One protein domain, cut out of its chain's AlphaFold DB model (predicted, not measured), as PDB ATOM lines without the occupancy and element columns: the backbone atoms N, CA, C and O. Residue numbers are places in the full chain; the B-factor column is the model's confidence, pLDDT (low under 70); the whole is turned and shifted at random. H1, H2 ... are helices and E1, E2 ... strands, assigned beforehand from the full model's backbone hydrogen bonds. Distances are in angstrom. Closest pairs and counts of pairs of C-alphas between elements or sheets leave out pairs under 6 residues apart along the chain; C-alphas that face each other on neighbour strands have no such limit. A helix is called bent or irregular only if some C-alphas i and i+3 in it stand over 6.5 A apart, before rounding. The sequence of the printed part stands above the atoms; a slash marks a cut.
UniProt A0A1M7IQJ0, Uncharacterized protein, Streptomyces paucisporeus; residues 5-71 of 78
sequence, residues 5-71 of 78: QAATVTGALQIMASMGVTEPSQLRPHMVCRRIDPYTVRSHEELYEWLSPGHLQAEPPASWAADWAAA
ATOM      1  N   GLN A   5     -28.053  37.324  21.898       80.06
ATOM      2  CA  GLN A   5     -27.697  36.016  22.454       80.06
ATOM      3  C   GLN A   5     -28.909  35.074  22.557       80.06
ATOM      4  O   GLN A   5     -28.825  33.919  22.152       80.06
ATOM      5  N   ALA A   6     -30.060  35.565  23.021       85.94
ATOM      6  CA  ALA A   6     -31.254  34.742  23.214       85.94
ATOM      7  C   ALA A   6     -31.871  34.279  21.885       85.94
ATOM      8  O   ALA A   6     -32.314  33.137  21.765       85.94
ATOM      9  N   ALA A   7     -31.846  35.142  20.864       86.75
ATOM     10  CA  ALA A   7     -32.280  34.778  19.517       86.75
ATOM     11  C   ALA A   7     -31.385  33.680  18.914       86.75
ATOM     12  O   ALA A   7     -31.888  32.724  18.329       86.75
ATOM     13  N   THR A   8     -30.069  33.775  19.129       88.88
ATOM     14  CA  THR A   8     -29.096  32.770  18.671       88.88
ATOM     15  C   THR A   8     -29.331  31.415  19.343       88.88
ATOM     16  O   THR A   8     -29.405  30.393  18.662       88.88
ATOM     17  N   VAL A   9     -29.522  31.407  20.667       91.31
ATOM     18  CA  VAL A   9     -29.835  30.184  21.427       91.31
ATOM     19  C   VAL A   9     -31.147  29.562  20.948       91.31
ATOM     20  O   VAL A   9     -31.210  28.356  20.729       91.31
ATOM     21  N   THR A  10     -32.176  30.379  20.713       91.94
ATOM     22  CA  THR A  10     -33.478  29.899  20.225       91.94
ATOM     23  C   THR A  10     -33.360  29.229  18.855       91.94
ATOM     24  O   THR A  10     -33.901  28.143  18.659       91.94
ATOM     25  N   GLY A  11     -32.619  29.833  17.922       92.00
ATOM     26  CA  GLY A  11     -32.381  29.235  16.606       92.00
ATOM     27  C   GLY A  11     -31.634  27.901  16.695       92.00
ATOM     28  O   GLY A  11     -32.034  26.926  16.062       92.00
ATOM     29  N   ALA A  12     -30.600  27.820  17.539       91.44
ATOM     30  CA  ALA A  12     -29.872  26.572  17.767       91.44
ATOM     31  C   ALA A  12     -30.782  25.467  18.336       91.44
ATOM     32  O   ALA A  12     -30.736  24.330  17.865       91.44
ATOM     33  N   LEU A  13     -31.654  25.804  19.295       93.81
ATOM     34  CA  LEU A  13     -32.633  24.870  19.862       93.81
ATOM     35  C   LEU A  13     -33.623  24.351  18.808       93.81
ATOM     36  O   LEU A  13     -33.933  23.165  18.806       93.81
ATOM     37  N   GLN A  14     -34.084  25.199  17.886       94.69
ATOM     38  CA  GLN A  14     -34.992  24.784  16.807       94.69
ATOM     39  C   GLN A  14     -34.331  23.811  15.823       94.69
ATOM     40  O   GLN A  14     -34.950  22.825  15.411       94.69
ATOM     41  N   ILE A  15     -33.067  24.060  15.469       94.06
ATOM     42  CA  ILE A  15     -32.292  23.154  14.613       94.06
ATOM     43  C   ILE A  15     -32.115  21.799  15.315       94.06
ATOM     44  O   ILE A  15     -32.388  20.767  14.709       94.06
ATOM     45  N   MET A  16     -31.742  21.792  16.601       95.19
ATOM     46  CA  MET A  16     -31.616  20.560  17.394       95.19
ATOM     47  C   MET A  16     -32.936  19.793  17.497       95.19
ATOM     48  O   MET A  16     -32.970  18.597  17.208       95.19
ATOM     49  N   ALA A  17     -34.039  20.481  17.796       94.44
ATOM     50  CA  ALA A  17     -35.357  19.859  17.867       94.44
ATOM     51  C   ALA A  17     -35.760  19.200  16.535       94.44
ATOM     52  O   ALA A  17     -36.329  18.111  16.532       94.44
ATOM     53  N   SER A  18     -35.399  19.812  15.402       95.44
ATOM     54  CA  SER A  18     -35.649  19.252  14.064       95.44
ATOM     55  C   SER A  18     -34.866  17.959  13.798       95.44
ATOM     56  O   SER A  18     -35.282  17.147  12.977       95.44
ATOM     57  N   MET A  19     -33.757  17.747  14.509       94.25
ATOM     58  CA  MET A  19     -32.973  16.507  14.486       94.25
ATOM     59  C   MET A  19     -33.455  15.474  15.523       94.25
ATOM     60  O   MET A  19     -32.847  14.416  15.652       94.25
ATOM     61  N   GLY A  20     -34.518  15.768  16.283       95.12
ATOM     62  CA  GLY A  20     -34.970  14.935  17.404       95.12
ATOM     63  C   GLY A  20     -34.103  15.062  18.662       95.12
ATOM     64  O   GLY A  20     -34.192  14.224  19.554       95.12
ATOM     65  N   VAL A  21     -33.266  16.100  18.739       96.62
ATOM     66  CA  VAL A  21     -32.360  16.367  19.859       96.62
ATOM     67  C   VAL A  21     -32.992  17.391  20.797       96.62
ATOM     68  O   VAL A  21     -33.344  18.496  20.385       96.62
ATOM     69  N   THR A  22     -33.128  17.027  22.072       93.56
ATOM     70  CA  THR A  22     -33.772  17.881  23.091       93.56
ATOM     71  C   THR A  22     -32.782  18.686  23.925       93.56
ATOM     72  O   THR A  22     -33.131  19.747  24.439       93.56
ATOM     73  N   GLU A  23     -31.538  18.221  24.022       93.31
ATOM     74  CA  GLU A  23     -30.466  18.876  24.770       93.31
ATOM     75  C   GLU A  23     -29.122  18.758  24.028       93.31
ATOM     76  O   GLU A  23     -28.887  17.766  23.336       93.31
ATOM     77  N   PRO A  24     -28.203  19.734  24.170       91.38
ATOM     78  CA  PRO A  24     -26.930  19.725  23.442       91.38
ATOM     79  C   PRO A  24     -26.058  18.484  23.677       91.38
ATOM     80  O   PRO A  24     -25.330  18.074  22.779       91.38
ATOM     81  N   SER A  25     -26.133  17.868  24.860       92.06
ATOM     82  CA  SER A  25     -25.387  16.652  25.228       92.06
ATOM     83  C   SER A  25     -25.770  15.420  24.400       92.06
ATOM     84  O   SER A  25     -24.992  14.471  24.321       92.06
ATOM     85  N   GLN A  26     -26.947  15.425  23.772       95.00
ATOM     86  CA  GLN A  26     -27.417  14.345  22.903       95.00
ATOM     87  C   GLN A  26     -26.880  14.460  21.471       95.00
ATOM     88  O   GLN A  26     -27.032  13.519  20.688       95.00
ATOM     89  N   LEU A  27     -26.246  15.583  21.109       94.19
ATOM     90  CA  LEU A  27     -25.612  15.723  19.804       94.19
ATOM     91  C   LEU A  27     -24.487  14.701  19.651       94.19
ATOM     92  O   LEU A  27     -23.613  14.557  20.506       94.19
ATOM     93  N   ARG A  28     -24.496  14.007  18.515       92.88
ATOM     94  CA  ARG A  28     -23.440  13.071  18.130       92.88
ATOM     95  C   ARG A  28     -22.573  13.672  17.022       92.88
ATOM     96  O   ARG A  28     -23.086  14.451  16.219       92.88
ATOM     97  N   PRO A  29     -21.287  13.298  16.921       94.06
ATOM     98  CA  PRO A  29     -20.373  13.852  15.918       94.06
ATOM     99  C   PRO A  29     -20.870  13.784  14.467       94.06
ATOM    100  O   PRO A  29     -20.669  14.730  13.706       94.06
ATOM    101  N   HIS A  30     -21.579  12.717  14.087       94.81
ATOM    102  CA  HIS A  30     -22.155  12.580  12.745       94.81
ATOM    103  C   HIS A  30     -23.291  13.578  12.450       94.81
ATOM    104  O   HIS A  30     -23.623  13.802  11.290       94.81
ATOM    105  N   MET A  31     -23.893  14.189  13.479       95.31
ATOM    106  CA  MET A  31     -24.983  15.168  13.340       95.31
ATOM    107  C   MET A  31     -24.470  16.583  13.053       95.31
ATOM    108  O   MET A  31     -25.219  17.428  12.564       95.31
ATOM    109  N   VAL A  32     -23.204  16.872  13.373       94.31
ATOM    110  CA  VAL A  32     -22.636  18.219  13.243       94.31
ATOM    111  C   VAL A  32     -21.794  18.295  11.979       94.31
ATOM    112  O   VAL A  32     -20.660  17.828  11.940       94.31
ATOM    113  N   CYS A  33     -22.327  18.928  10.942       95.56
ATOM    114  CA  CYS A  33     -21.645  19.061   9.658       95.56
ATOM    115  C   CYS A  33     -20.909  20.399   9.526       95.56
ATOM    116  O   CYS A  33     -21.413  21.453   9.914       95.56
ATOM    117  N   ARG A  34     -19.726  20.364   8.911       96.56
ATOM    118  CA  ARG A  34     -18.935  21.535   8.530       96.56
ATOM    119  C   ARG A  34     -18.671  21.497   7.029       96.56
ATOM    120  O   ARG A  34     -18.222  20.492   6.479       96.56
ATOM    121  N   ARG A  35     -18.918  22.624   6.363       97.56
ATOM    122  CA  ARG A  35     -18.442  22.854   4.997       97.56
ATOM    123  C   ARG A  35     -16.945  23.171   5.052       97.56
ATOM    124  O   ARG A  35     -16.562  24.130   5.722       97.56
ATOM    125  N   ILE A  36     -16.122  22.359   4.390       97.00
ATOM    126  CA  ILE A  36     -14.655  22.510   4.388       97.00
ATOM    127  C   ILE A  36     -14.123  23.176   3.115       97.00
ATOM    128  O   ILE A  36     -13.046  23.758   3.134       97.00
ATOM    129  N   ASP A  37     -14.911  23.154   2.043       96.75
ATOM    130  CA  ASP A  37     -14.677  23.874   0.792       96.75
ATOM    131  C   ASP A  37     -16.038  24.127   0.094       96.75
ATOM    132  O   ASP A  37     -17.070  23.692   0.615       96.75
ATOM    133  N   PRO A  38     -16.112  24.847  -1.043       97.50
ATOM    134  CA  PRO A  38     -17.390  25.178  -1.687       97.50
ATOM    135  C   PRO A  38     -18.290  23.979  -2.028       97.50
ATOM    136  O   PRO A  38     -19.511  24.142  -2.098       97.50
ATOM    137  N   TYR A  39     -17.716  22.790  -2.207       97.56
ATOM    138  CA  TYR A  39     -18.406  21.594  -2.686       97.56
ATOM    139  C   TYR A  39     -18.435  20.458  -1.658       97.56
ATOM    140  O   TYR A  39     -19.292  19.582  -1.760       97.56
ATOM    141  N   THR A  40     -17.568  20.486  -0.644       97.25
ATOM    142  CA  THR A  40     -17.465  19.405   0.342       97.25
ATOM    143  C   THR A  40     -18.038  19.794   1.698       97.25
ATOM    144  O   THR A  40     -17.623  20.762   2.347       97.25
ATOM    145  N   VAL A  41     -18.969  18.967   2.167       97.88
ATOM    146  CA  VAL A  41     -19.477  18.970   3.538       97.88
ATOM    147  C   VAL A  41     -19.057  17.662   4.194       97.88
ATOM    148  O   VAL A  41     -19.216  16.599   3.599       97.88
ATOM    149  N   ARG A  42     -18.511  17.754   5.406       97.81
ATOM    150  CA  ARG A  42     -18.126  16.607   6.231       97.81
ATOM    151  C   ARG A  42     -18.740  16.737   7.610       97.81
ATOM    152  O   ARG A  42     -18.842  17.842   8.147       97.81
ATOM    153  N   SER A  43     -19.143  15.619   8.179       97.06
ATOM    154  CA  SER A  43     -19.505  15.537   9.585       97.06
ATOM    155  C   SER A  43     -18.268  15.691  10.468       97.06
ATOM    156  O   SER A  43     -17.139  15.426  10.057       97.06
ATOM    157  N   HIS A  44     -18.467  16.111  11.710       94.94
ATOM    158  CA  HIS A  44     -17.384  16.174  12.679       94.94
ATOM    159  C   HIS A  44     -16.799  14.789  12.988       94.94
ATOM    160  O   HIS A  44     -15.627  14.707  13.342       94.94
ATOM    161  N   GLU A  45     -17.587  13.720  12.830       95.31
ATOM    162  CA  GLU A  45     -17.110  12.332  12.909       95.31
ATOM    163  C   GLU A  45     -16.044  12.024  11.850       95.31
ATOM    164  O   GLU A  45     -15.046  11.388  12.157       95.31
ATOM    165  N   GLU A  46     -16.220  12.520  10.622       95.50
ATOM    166  CA  GLU A  46     -15.245  12.343   9.538       95.50
ATOM    167  C   GLU A  46     -14.018  13.255   9.681       95.50
ATOM    168  O   GLU A  46     -12.954  12.949   9.146       95.50
ATOM    169  N   LEU A  47     -14.177  14.413  10.325       94.50
ATOM    170  CA  LEU A  47     -13.137  15.446  10.364       94.50
ATOM    171  C   LEU A  47     -12.107  15.257  11.471       94.50
ATOM    172  O   LEU A  47     -10.998  15.774  11.345       94.50
ATOM    173  N   TYR A  48     -12.470  14.578  12.555       91.62
ATOM    174  CA  TYR A  48     -11.636  14.495  13.745       91.62
ATOM    175  C   TYR A  48     -11.584  13.075  14.282       91.62
ATOM    176  O   TYR A  48     -12.541  12.313  14.180       91.62
ATOM    177  N   GLU A  49     -10.471  12.753  14.926       89.81
ATOM    178  CA  GLU A  49     -10.351  11.539  15.713       89.81
ATOM    179  C   GLU A  49     -11.023  11.750  17.077       89.81
ATOM    180  O   GLU A  49     -10.595  12.581  17.881       89.81
ATOM    181  N   TRP A  50     -12.125  11.035  17.317       88.88
ATOM    182  CA  TRP A  50     -12.927  11.178  18.532       88.88
ATOM    183  C   TRP A  50     -12.399  10.301  19.659       88.88
ATOM    184  O   TRP A  50     -12.190   9.099  19.503       88.88
ATOM    185  N   LEU A  51     -12.243  10.903  20.834       88.69
ATOM    186  CA  LEU A  51     -11.783  10.198  22.019       88.69
ATOM    187  C   LEU A  51     -12.946   9.579  22.787       88.69
ATOM    188  O   LEU A  51     -13.966  10.221  23.038       88.69
ATOM    189  N   SER A  52     -12.733   8.349  23.243       88.25
ATOM    190  CA  SER A  52     -13.546   7.771  24.309       88.25
ATOM    191  C   SER A  52     -13.061   8.264  25.679       88.25
ATOM    192  O   SER A  52     -11.886   8.619  25.829       88.25
ATOM    193  N   PRO A  53     -13.925   8.273  26.709       89.12
ATOM    194  CA  PRO A  53     -13.497   8.571  28.073       89.12
ATOM    195  C   PRO A  53     -12.305   7.695  28.493       89.12
ATOM    196  O   PRO A  53     -12.338   6.480  28.328       89.12
ATOM    197  N   GLY A  54     -11.243   8.319  29.012       90.31
ATOM    198  CA  GLY A  54     -10.021   7.632  29.462       90.31
ATOM    199  C   GLY A  54      -9.004   7.281  28.366       90.31
ATOM    200  O   GLY A  54      -7.885   6.904  28.701       90.31
ATOM    201  N   HIS A  55      -9.338   7.460  27.081       90.94
ATOM    202  CA  HIS A  55      -8.496   7.016  25.960       90.94
ATOM    203  C   HIS A  55      -7.083   7.619  26.004       90.94
ATOM    204  O   HIS A  55      -6.109   6.890  25.889       90.94
ATOM    205  N   LEU A  56      -6.950   8.913  26.314       88.56
ATOM    206  CA  LEU A  56      -5.643   9.580  26.412       88.56
ATOM    207  C   LEU A  56      -4.725   9.023  27.508       88.56
ATOM    208  O   LEU A  56      -3.510   9.093  27.379       88.56
ATOM    209  N   GLN A  57      -5.294   8.495  28.593       88.50
ATOM    210  CA  GLN A  57      -4.510   7.984  29.719       88.50
ATOM    211  C   GLN A  57      -4.039   6.547  29.482       88.50
ATOM    212  O   GLN A  57      -2.960   6.179  29.935       88.50
ATOM    213  N   ALA A  58      -4.863   5.739  28.809       89.12
ATOM    214  CA  ALA A  58      -4.592   4.321  28.595       89.12
ATOM    215  C   ALA A  58      -3.848   4.060  27.279       89.12
ATOM    216  O   ALA A  58      -2.837   3.362  27.271       89.12
ATOM    217  N   GLU A  59      -4.349   4.617  26.179       88.12
ATOM    218  CA  GLU A  59      -3.860   4.359  24.826       88.12
ATOM    219  C   GLU A  59      -4.125   5.601  23.959       88.12
ATOM    220  O   GLU A  59      -5.127   5.665  23.250       88.12
ATOM    221  N   PRO A  60      -3.295   6.652  24.059       86.44
ATOM    222  CA  PRO A  60      -3.506   7.853  23.266       86.44
ATOM    223  C   PRO A  60      -3.418   7.518  21.767       86.44
ATOM    224  O   PRO A  60      -2.537   6.750  21.364       86.44
ATOM    225  N   PRO A  61      -4.277   8.118  20.922       90.69
ATOM    226  CA  PRO A  61      -4.186   7.946  19.483       90.69
ATOM    227  C   PRO A  61      -2.797   8.249  18.936       90.69
ATOM    228  O   PRO A  61      -2.134   9.196  19.367       90.69
ATOM    229  N   ALA A  62      -2.378   7.489  17.924       90.31
ATOM    230  CA  ALA A  62      -1.056   7.643  17.318       90.31
ATOM    231  C   ALA A  62      -0.817   9.063  16.783       90.31
ATOM    232  O   ALA A  62       0.293   9.585  16.884       90.31
ATOM    233  N   SER A  63      -1.869   9.698  16.259       90.06
ATOM    234  CA  SER A  63      -1.839  11.073  15.766       90.06
ATOM    235  C   SER A  63      -1.451  12.088  16.848       90.06
ATOM    236  O   SER A  63      -0.859  13.113  16.528       90.06
ATOM    237  N   TRP A  64      -1.750  11.797  18.118       90.31
ATOM    238  CA  TRP A  64      -1.528  12.682  19.263       90.31
ATOM    239  C   TRP A  64      -0.352  12.236  20.135       90.31
ATOM    240  O   TRP A  64      -0.038  12.902  21.115       90.31
ATOM    241  N   ALA A  65       0.319  11.125  19.814       88.88
ATOM    242  CA  ALA A  65       1.364  10.554  20.666       88.88
ATOM    243  C   ALA A  65       2.518  11.536  20.939       88.88
ATOM    244  O   ALA A  65       3.020  11.601  22.060       88.88
ATOM    245  N   ALA A  66       2.918  12.318  19.931       90.69
ATOM    246  CA  ALA A  66       3.968  13.324  20.078       90.69
ATOM    247  C   ALA A  66       3.532  14.482  20.991       90.69
ATOM    248  O   ALA A  66       4.270  14.847  21.905       90.69
ATOM    249  N   ASP A  67       2.324  15.010  20.781       90.00
ATOM    250  CA  ASP A  67       1.765  16.091  21.598       90.00
ATOM    251  C   ASP A  67       1.530  15.630  23.042       90.00
ATOM    252  O   ASP A  67       1.835  16.351  23.989       90.00
ATOM    253  N   TRP A  68       1.052  14.395  23.220       89.44
ATOM    254  CA  TRP A  68       0.834  13.792  24.530       89.44
ATOM    255  C   TRP A  68       2.144  13.580  25.295       89.44
ATOM    256  O   TRP A  68       2.208  13.884  26.481       89.44
ATOM    257  N   ALA A  69       3.209  13.118  24.631       89.19
ATOM    258  CA  ALA A  69       4.527  12.957  25.253       89.19
ATOM    259  C   ALA A  69       5.182  14.297  25.631       89.19
ATOM    260  O   ALA A  69       5.992  14.346  26.556       89.19
ATOM    261  N   ALA A  70       4.852  15.371  24.911       90.44
ATOM    262  CA  ALA A  70       5.323  16.720  25.201       90.44
ATOM    263  C   ALA A  70       4.472  17.451  26.257       90.44
ATOM    264  O   ALA A  70       4.891  18.502  26.744       90.44
ATOM    265  N   ALA A  71       3.288  16.931  26.595       89.44
ATOM    266  CA  ALA A  71       2.378  17.561  27.539       89.44
ATOM    267  C   ALA A  71       2.933  17.508  28.972       89.44
ATOM    268  O   ALA A  71       3.320  16.452  29.470       89.44
TER     269      ALA A  71
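This is residues 5 to 71 of the 78 residues of an uncharacterized protein of Streptomyces paucisporeus (UniProt A0A1M7IQJ0). The printed part is a loosely strung-out chain with no single core: helix H1 makes one end, a small two-stranded hairpin of E1 and E2 with the short helix H2 at its foot lies in the middle, and the helices H3 and H4 lie at the other end. No helix touches another, and residues 5 to 11, which belong to H1, stick out free. The 67 residues printed include four named helices and two named strands, in the order H1, E1, E2, H2, H3, H4; the sheet has the order E1 - E2 and is antiparallel, and the class is mostly helix. The whole is only just loose, close to extended, with a radius of gyration of the C-alphas of 16.1 A, and it spans 43 by 30 by 23 A.

H1 is residues 5 to 18, from C-alpha 5 at (-27.697, 36.016, 22.454), and is 20.4 A long from first to last C-alpha. E1, residues 33 to 35, is 6.8 A long and begins with C-alpha 33 at (-21.645, 19.061, 9.658). E2, residues 41 to 43, is 7.0 A long. H2 is residues 44 to 47, 4.9 A, and H3 is residues 55 to 58, 5.4 A. H4, residues 62 to 70, is 13.6 A long and ends with C-alpha 70 at (5.323, 16.720, 25.201); it is irregular, with C-alphas 63 and 66 standing 7.6 A apart.

E1 and E2 are a hairpin of antiparallel neighbours, with 151 degrees between their directions. The C-alphas of Cys 33 and Ser 43 face each other at 4.1 A. N 34 and O 42 are within hydrogen-bond range at 2.8 A, as are N 42 and O 34 at 3.0 A. The closest C-alphas of E1 and H2 are those of Cys 33 and His 44, 6.0 A apart. H1 is apart from E2, H2, H3 and H4. H2 is apart from H3 and from H4. H3 and H4 are close but not clearly touching; their closest C-alphas, those of Leu 56 and Trp 68, are 8.0 A apart. In H1 every O i to N i+4 pair is within hydrogen-bond range, in H4 3 of 5 are, and H2 and H3 are too short for such a pair.

The two C-alphas farthest apart, those of Ala 7 and Ala 69, are 43.2 A apart. The printed part has no cut. The link from H1 to E1, 14 residues, is long; the link from H2 to H3, 7 residues, is short but not tight. The mean pLDDT of the printed part is 92.4, and no printed residue is under 70.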